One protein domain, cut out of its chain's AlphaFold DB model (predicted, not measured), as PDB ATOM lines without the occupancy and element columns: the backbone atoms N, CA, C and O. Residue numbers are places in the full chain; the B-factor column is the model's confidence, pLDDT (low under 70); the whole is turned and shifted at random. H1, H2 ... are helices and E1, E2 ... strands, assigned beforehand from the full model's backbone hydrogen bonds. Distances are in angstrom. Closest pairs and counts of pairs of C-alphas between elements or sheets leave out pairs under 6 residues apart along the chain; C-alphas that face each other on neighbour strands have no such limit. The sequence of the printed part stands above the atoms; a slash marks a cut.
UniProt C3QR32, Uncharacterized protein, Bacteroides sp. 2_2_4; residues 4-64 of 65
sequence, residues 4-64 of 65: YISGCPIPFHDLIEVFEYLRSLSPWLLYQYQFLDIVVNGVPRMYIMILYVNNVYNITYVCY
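Overview. This is residues 4 to 64 of the 65 residues of an uncharacterized protein of Bacteroides sp. 2_2_4 (UniProt C3QR32). A long hairpin of two strands, E2 and E3, makes the length of the domain, with the short strand E1 beside one end of E2 and two short helices, H1 and H2, packed over this narrow sheet. The 61 printed residues hold two named helices and then three named strands, H1 H2 E1 E2 E3, of mixed class. The antiparallel sheet, in order E1 E2 E3, is a meander, each strand the antiparallel neighbour of the one before. The whole is compact, with a radius of gyration of the C-alphas of 11.2 A, yet elongated, spanning 35 by 22 by 18 A.

Arrangement. Residues 4 to 5 pair antiparallel with residues 38 to 39 of E1, residues 37 to 40. H1, residues 15 to 24, is on the sheet at a height of 7.3 A; its closest C-alphas to E3, residues 56 to 63, are Arg 23 and Ile 59, 7.6 A apart. H2, residues 27 to 33, is on the sheet at a height of 9.3 A and runs along the strands, at 5 degrees to E3 on the local plane. H1 and H2 are close but not clearly touching, the closest C-alphas being Leu 22 and Leu 30, 6.3 A apart. In H1 every O i to N i+4 pair is within hydrogen-bond range; in H2 1 of 3 is, beside 3 of 4 O i to N i+3 pairs. E1 forms a hairpin with E2, residues 43 to 53, where N 38 and O 46 are 2.8 A apart. E2 and E3 form another, with N 58 and O 51 at 2.8 A.

Along the chain. H1 begins at C-alpha 15 (96.083, 145.515, 97.795) and is 14.6 A long; H2 is 10.4 A, E1 9.4 A and E2 30.4 A. E3, 22.5 A, ends at C-alpha 63 (100.051, 146.266, 109.911).

Size, cuts and confidence. The C-alphas farthest apart, Asn 41 and Asn 54, are 35.6 A apart. The printed part has no cut, its four links between named elements are tight, and no printed residue is under 70 in pLDDT.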
ATOM      1  N   TYR A   4      89.337 148.724 100.478       96.25
ATOM      2  CA  TYR A   4      89.138 150.168 100.385       96.25
ATOM      3  C   TYR A   4      90.025 150.893 101.386       96.25
ATOM      4  O   TYR A   4      90.458 150.313 102.382       96.25
ATOM      5  N   ILE A   5      90.290 152.167 101.116       96.69
ATOM      6  CA  ILE A   5      90.925 153.059 102.083       96.69
ATOM      7  C   ILE A   5      89.812 153.761 102.865       96.69
ATOM      8  O   ILE A   5      88.853 154.250 102.266       96.69
ATOM      9  N   SER A   6      89.909 153.816 104.190       94.38
ATOM     10  CA  SER A   6      88.935 154.513 105.035       94.38
ATOM     11  C   SER A   6      88.779 155.973 104.598       94.38
ATOM     12  O   SER A   6      89.768 156.668 104.398       94.38
ATOM     13  N   GLY A   7      87.542 156.435 104.395       88.19
ATOM     14  CA  GLY A   7      87.262 157.788 103.893       88.19
ATOM     15  C   GLY A   7      87.501 157.994 102.389       88.19
ATOM     16  O   GLY A   7      87.187 159.066 101.876       88.19
ATOM     17  N   CYS A   8      87.994 156.986 101.662       91.62
ATOM     18  CA  CYS A   8      88.078 157.001 100.204       91.62
ATOM     19  C   CYS A   8      86.831 156.327  99.603       91.62
ATOM     20  O   CYS A   8      86.556 155.170  99.922       91.62
ATOM     21  N   PRO A   9      86.080 156.995  98.708       86.88
ATOM     22  CA  PRO A   9      84.882 156.414  98.099       86.88
ATOM     23  C   PRO A   9      85.194 155.356  97.026       86.88
ATOM     24  O   PRO A   9      84.275 154.726  96.508       86.88
ATOM     25  N   ILE A  10      86.468 155.187  96.660       89.69
ATOM     26  CA  ILE A  10      86.912 154.294  95.590       89.69
ATOM     27  C   ILE A  10      87.138 152.889  96.171       89.69
ATOM     28  O   ILE A  10      87.973 152.738  97.069       89.69
ATOM     29  N   PRO A  11      86.423 151.859  95.684       91.31
ATOM     30  CA  PRO A  11      86.751 150.474  95.986       91.31
ATOM     31  C   PRO A  11      87.928 149.995  95.127       91.31
ATOM     32  O   PRO A  11      88.069 150.405  93.977       91.31
ATOM     33  N   PHE A  12      88.720 149.077  95.673       95.00
ATOM     34  CA  PHE A  12      89.836 148.421  94.995       95.00
ATOM     35  C   PHE A  12      89.617 146.901  94.967       95.00
ATOM     36  O   PHE A  12      89.027 146.310  95.882       95.00
ATOM     37  N   HIS A  13      90.098 146.262  93.908       92.69
ATOM     38  CA  HIS A  13      90.049 144.826  93.670       92.69
ATOM     39  C   HIS A  13      90.979 144.066  94.625       92.69
ATOM     40  O   HIS A  13      90.608 143.009  95.148       92.69
ATOM     41  N   ASP A  14      92.173 144.607  94.880       93.00
ATOM     42  CA  ASP A  14      93.179 144.026  95.766       93.00
ATOM     43  C   ASP A  14      94.110 145.088  96.386       93.00
ATOM     44  O   ASP A  14      93.925 146.293  96.220       93.00
ATOM     45  N   LEU A  15      95.096 144.634  97.165       91.75
ATOM     46  CA  LEU A  15      96.083 145.515  97.795       91.75
ATOM     47  C   LEU A  15      97.074 146.119  96.791       91.75
ATOM     48  O   LEU A  15      97.613 147.187  97.062       91.75
ATOM     49  N   ILE A  16      97.339 145.454  95.666       93.50
ATOM     50  CA  ILE A  16      98.282 145.948  94.654       93.50
ATOM     51  C   ILE A  16      97.698 147.207  94.016       93.50
ATOM     52  O   ILE A  16      98.377 148.233  93.968       93.50
ATOM     53  N   GLU A  17      96.421 147.165  93.637       95.31
ATOM     54  CA  GLU A  17      95.724 148.303  93.032       95.31
ATOM     55  C   GLU A  17      95.686 149.525  93.964       95.31
ATOM     56  O   GLU A  17      95.830 150.658  93.506       95.31
ATOM     57  N   VAL A  18      95.587 149.319  95.285       94.81
ATOM     58  CA  VAL A  18      95.698 150.408  96.274       94.81
ATOM     59  C   VAL A  18      97.038 151.138  96.139       94.81
ATOM     60  O   VAL A  18      97.073 152.368  96.078       94.81
ATOM     61  N   PHE A  19      98.152 150.406  96.081       94.50
ATOM     62  CA  PHE A  19      99.480 151.020  95.994       94.50
ATOM     63  C   PHE A  19      99.773 151.598  94.608       94.50
ATOM     64  O   PHE A  19     100.439 152.632  94.520       94.50
ATOM     65  N   GLU A  20      99.261 150.991  93.536       95.25
ATOM     66  CA  GLU A  20      99.328 151.564  92.187       95.25
ATOM     67  C   GLU A  20      98.568 152.891  92.106       95.25
ATOM     68  O   GLU A  20      99.114 153.881  91.607       95.25
ATOM     69  N   TYR A  21      97.364 152.948  92.682       95.19
ATOM     70  CA  TYR A  21      96.588 154.179  92.793       95.19
ATOM     71  C   TYR A  21      97.364 155.255  93.553       95.19
ATOM     72  O   TYR A  21      97.589 156.337  93.011       95.19
ATOM     73  N   LEU A  22      97.847 154.957  94.764       94.69
ATOM     74  CA  LEU A  22      98.608 155.920  95.570       94.69
ATOM     75  C   LEU A  22      99.864 156.410  94.833       94.69
ATOM     76  O   LEU A  22     100.170 157.600  94.857       94.69
ATOM     77  N   ARG A  23     100.565 155.525  94.117       94.44
ATOM     78  CA  ARG A  23     101.753 155.881  93.325       94.44
ATOM     79  C   ARG A  23     101.436 156.795  92.139       94.44
ATOM     80  O   ARG A  23     102.316 157.539  91.708       94.44
ATOM     81  N   SER A  24     100.217 156.741  91.608       94.69
ATOM     82  CA  SER A  24      99.780 157.611  90.510       94.69
ATOM     83  C   SER A  24      99.483 159.053  90.952       94.69
ATOM     84  O   SER A  24      99.393 159.948  90.110       94.69
ATOM     85  N   LEU A  25      99.342 159.294  92.261       94.00
ATOM     86  CA  LEU A  25      98.987 160.600  92.807       94.00
ATOM     87  C   LEU A  25     100.172 161.567  92.844       94.00
ATOM     88  O   LEU A  25     101.326 161.198  93.062       94.00
ATOM     89  N   SER A  26      99.859 162.857  92.717       93.81
ATOM     90  CA  SER A  26     100.806 163.921  93.041       93.81
ATOM     91  C   SER A  26     101.077 163.949  94.555       93.81
ATOM     92  O   SER A  26     100.200 163.579  95.344       93.81
ATOM     93  N   PRO A  27     102.246 164.438  95.008       89.62
ATOM     94  CA  PRO A  27     102.586 164.445  96.431       89.62
ATOM     95  C   PRO A  27     101.557 165.130  97.340       89.62
ATOM     96  O   PRO A  27     101.319 164.668  98.452       89.62
ATOM     97  N   TRP A  28     100.914 166.210  96.875       91.00
ATOM     98  CA  TRP A  28      99.900 166.914  97.669       91.00
ATOM     99  C   TRP A  28      98.676 166.026  97.938       91.00
ATOM    100  O   TRP A  28      98.159 166.024  99.054       91.00
ATOM    101  N   LEU A  29      98.213 165.290  96.922       93.31
ATOM    102  CA  LEU A  29      97.075 164.381  97.047       93.31
ATOM    103  C   LEU A  29      97.454 163.167  97.880       93.31
ATOM    104  O   LEU A  29      96.669 162.739  98.718       93.31
ATOM    105  N   LEU A  30      98.674 162.659  97.694       92.75
ATOM    106  CA  LEU A  30      99.182 161.509  98.426       92.75
ATOM    107  C   LEU A  30      99.081 161.724  99.943       92.75
ATOM    108  O   LEU A  30      98.559 160.863 100.643       92.75
ATOM    109  N   TYR A  31      99.474 162.897 100.449       92.31
ATOM    110  CA  TYR A  31      99.410 163.210 101.883       92.31
ATOM    111  C   TYR A  31      98.005 163.194 102.495       92.31
ATOM    112  O   TYR A  31      97.892 163.030 103.708       92.31
ATOM    113  N   GLN A  32      96.942 163.305 101.695       93.62
ATOM    114  CA  GLN A  32      95.569 163.158 102.195       93.62
ATOM    115  C   GLN A  32      95.281 161.733 102.688       93.62
ATOM    116  O   GLN A  32      94.356 161.533 103.467       93.62
ATOM    117  N   TYR A  33      96.090 160.762 102.260       95.12
ATOM    118  CA  TYR A  33      95.963 159.354 102.617       95.12
ATOM    119  C   TYR A  33      96.850 158.938 103.799       95.12
ATOM    120  O   TYR A  33      96.811 157.781 104.210       95.12
ATOM    121  N   GLN A  34      97.641 159.858 104.363       95.25
ATOM    122  CA  GLN A  34      98.477 159.587 105.534       95.25
ATOM    123  C   GLN A  34      97.616 159.097 106.711       95.25
ATOM    124  O   GLN A  34      96.639 159.743 107.080       95.25
ATOM    125  N   PHE A  35      98.020 157.986 107.327       95.94
ATOM    126  CA  PHE A  35      97.361 157.347 108.474       95.94
ATOM    127  C   PHE A  35      95.948 156.809 108.215       95.94
ATOM    128  O   PHE A  35      95.297 156.364 109.157       95.94
ATOM    129  N   LEU A  36      95.475 156.799 106.965       96.69
ATOM    130  CA  LEU A  36      94.208 156.151 106.641       96.69
ATOM    131  C   LEU A  36      94.370 154.632 106.600       96.69
ATOM    132  O   LEU A  36      95.376 154.104 106.116       96.69
ATOM    133  N   ASP A  37      93.345 153.940 107.082       97.19
ATOM    134  CA  ASP A  37      93.307 152.483 107.107       97.19
ATOM    135  C   ASP A  37      93.042 151.902 105.727       97.19
ATOM    136  O   ASP A  37      92.092 152.294 105.052       97.19
ATOM    137  N   ILE A  38      93.808 150.883 105.355       96.56
ATOM    138  CA  ILE A  38      93.435 149.933 104.315       96.56
ATOM    139  C   ILE A  38      92.601 148.837 104.979       96.56
ATOM    140  O   ILE A  38      93.065 148.073 105.838       96.56
ATOM    141  N   VAL A  39      91.342 148.770 104.567       95.75
ATOM    142  CA  VAL A  39      90.331 147.866 105.098       95.75
ATOM    143  C   VAL A  39      90.135 146.718 104.123       95.75
ATOM    144  O   VAL A  39      89.846 146.932 102.949       95.75
ATOM    145  N   VAL A  40      90.263 145.485 104.619       94.50
ATOM    146  CA  VAL A  40      90.074 144.264 103.827       94.50
ATOM    147  C   VAL A  40      88.901 143.483 104.400       94.50
ATOM    148  O   VAL A  40      88.927 143.055 105.554       94.50
ATOM    149  N   ASN A  41      87.864 143.293 103.583       92.94
ATOM    150  CA  ASN A  41      86.604 142.648 103.957       92.94
ATOM    151  C   ASN A  41      85.973 143.259 105.226       92.94
ATOM    152  O   ASN A  41      85.455 142.543 106.077       92.94
ATOM    153  N   GLY A  42      86.041 144.588 105.361       92.12
ATOM    154  CA  GLY A  42      85.468 145.326 106.495       92.12
ATOM    155  C   GLY A  42      86.332 145.365 107.760       92.12
ATOM    156  O   GLY A  42      85.933 146.001 108.729       92.12
ATOM    157  N   VAL A  43      87.513 144.738 107.759       94.12
ATOM    158  CA  VAL A  43      88.456 144.766 108.889       94.12
ATOM    159  C   VAL A  43      89.665 145.636 108.530       94.12
ATOM    160  O   VAL A  43      90.328 145.334 107.533       94.12
ATOM    161  N   PRO A  44      89.977 146.699 109.293       95.44
ATOM    162  CA  PRO A  44      91.227 147.441 109.135       95.44
ATOM    163  C   PRO A  44      92.419 146.499 109.317       95.44
ATOM    164  O   PRO A  44      92.512 145.801 110.326       95.44
ATOM    165  N   ARG A  45      93.315 146.426 108.328       95.50
ATOM    166  CA  ARG A  45      94.488 145.526 108.377       95.50
ATOM    167  C   ARG A  45      95.803 146.261 108.529       95.50
ATOM    168  O   ARG A  45      96.733 145.720 109.116       95.50
ATOM    169  N   MET A  46      95.881 147.470 107.999       96.44
ATOM    170  CA  MET A  46      97.076 148.301 108.037       96.44
ATOM    171  C   MET A  46      96.687 149.758 107.832       96.44
ATOM    172  O   MET A  46      95.648 150.014 107.228       96.44
ATOM    173  N   TYR A  47      97.530 150.691 108.259       96.69
ATOM    174  CA  TYR A  47      97.397 152.100 107.887       96.69
ATOM    175  C   TYR A  47      98.535 152.539 106.970       96.69
ATOM    176  O   TYR A  47      99.650 152.010 107.029       96.69
ATOM    177  N   ILE A  48      98.239 153.514 106.115       96.88
ATOM    178  CA  ILE A  48      99.180 154.073 105.143       96.88
ATOM    179  C   ILE A  48     100.145 155.024 105.851       96.88
ATOM    180  O   ILE A  48      99.746 155.873 106.649       96.88
ATOM    181  N   MET A  49     101.425 154.927 105.515       96.25
ATOM    182  CA  MET A  49     102.452 155.855 105.964       96.25
ATOM    183  C   MET A  49     103.252 156.341 104.756       96.25
ATOM    184  O   MET A  49     103.809 155.556 103.995       96.25
ATOM    185  N   ILE A  50     103.316 157.653 104.578       94.81
ATOM    186  CA  ILE A  50     104.079 158.310 103.521       94.81
ATOM    187  C   ILE A  50     105.304 158.944 104.164       94.81
ATOM    188  O   ILE A  50     105.207 159.729 105.112       94.81
ATOM    189  N   LEU A  51     106.471 158.580 103.646       94.00
ATOM    190  CA  LEU A  51     107.771 159.041 104.115       94.00
ATOM    191  C   LEU A  51     108.448 159.843 103.010       94.00
ATOM    192  O   LEU A  51     108.495 159.410 101.862       94.00
ATOM    193  N   TYR A  52     109.019 160.992 103.359       93.31
ATOM    194  CA  TYR A  52     109.831 161.785 102.441       93.31
ATOM    195  C   TYR A  52     111.299 161.682 102.848       93.31
ATOM    196  O   TYR A  52     111.694 162.194 103.895       93.31
ATOM    197  N   VAL A  53     112.100 160.979 102.043       94.94
ATOM    198  CA  VAL A  53     113.517 160.704 102.325       94.94
ATOM    199  C   VAL A  53     114.315 160.881 101.039       94.94
ATOM    200  O   VAL A  53     113.923 160.362  99.999       94.94
ATOM    201  N   ASN A  54     115.439 161.605 101.098       94.69
ATOM    202  CA  ASN A  54     116.335 161.836  99.955       94.69
ATOM    203  C   ASN A  54     115.617 162.355  98.693       94.69
ATOM    204  O   ASN A  54     115.895 161.906  97.586       94.69
ATOM    205  N   ASN A  55     114.688 163.300  98.863       92.50
ATOM    206  CA  ASN A  55     113.853 163.853  97.790       92.50
ATOM    207  C   ASN A  55     112.938 162.845  97.073       92.50
ATOM    208  O   ASN A  55     112.485 163.102  95.958       92.50
ATOM    209  N   VAL A  56     112.627 161.718  97.717       91.56
ATOM    210  CA  VAL A  56     111.715 160.698  97.196       91.56
ATOM    211  C   VAL A  56     110.596 160.437  98.201       91.56
ATOM    212  O   VAL A  56     110.838 160.238  99.395       91.56
ATOM    213  N   TYR A  57     109.359 160.422  97.702       92.12
ATOM    214  CA  TYR A  57     108.194 159.968  98.456       92.12
ATOM    215  C   TYR A  57     108.119 158.444  98.423       92.12
ATOM    216  O   TYR A  57     108.062 157.837  97.356       92.12
ATOM    217  N   ASN A  58     108.107 157.837  99.602       93.75
ATOM    218  CA  ASN A  58     107.970 156.405  99.800       93.75
ATOM    219  C   ASN A  58     106.609 156.133 100.430       93.75
ATOM    220  O   ASN A  58     106.283 156.692 101.476       93.75
ATOM    221  N   ILE A  59     105.830 155.269  99.787       95.06
ATOM    222  CA  ILE A  59     104.547 154.795 100.296       95.06
ATOM    223  C   ILE A  59     104.827 153.481 101.018       95.06
ATOM    224  O   ILE A  59     105.323 152.533 100.410       95.06
ATOM    225  N   THR A  60     104.547 153.436 102.314       94.44
ATOM    226  CA  THR A  60     104.677 152.247 103.156       94.44
ATOM    227  C   THR A  60     103.403 152.046 103.976       94.44
ATOM    228  O   THR A  60     102.447 152.818 103.873       94.44
ATOM    229  N   TYR A  61     103.363 150.982 104.764       94.81
ATOM    230  CA  TYR A  61     102.231 150.635 105.607       94.81
ATOM    231  C   TYR A  61     102.700 150.019 106.921       94.81
ATOM    232  O   TYR A  61     103.789 149.450 107.013       94.81
ATOM    233  N   VAL A  62     101.850 150.113 107.938       95.88
ATOM    234  CA  VAL A  62     102.046 149.438 109.223       95.88
ATOM    235  C   VAL A  62     100.847 148.541 109.473       95.88
ATOM    236  O   VAL A  62      99.713 149.013 109.488       95.88
ATOM    237  N   CYS A  63     101.098 147.244 109.636       94.81
ATOM    238  CA  CYS A  63     100.051 146.266 109.911       94.81
ATOM    239  C   CYS A  63      99.548 146.376 111.352       94.81
ATOM    240  O   CYS A  63     100.333 146.580 112.280       94.81
ATOM    241  N   TYR A  64      98.249 146.163 111.531       92.69
ATOM    242  CA  TYR A  64      97.671 145.887 112.840       92.69
ATOM    243  C   TYR A  64      97.987 144.446 113.266       92.69
ATOM    244  O   TYR A  64      98.123 143.561 112.414       92.69
TER     245      TYR A  64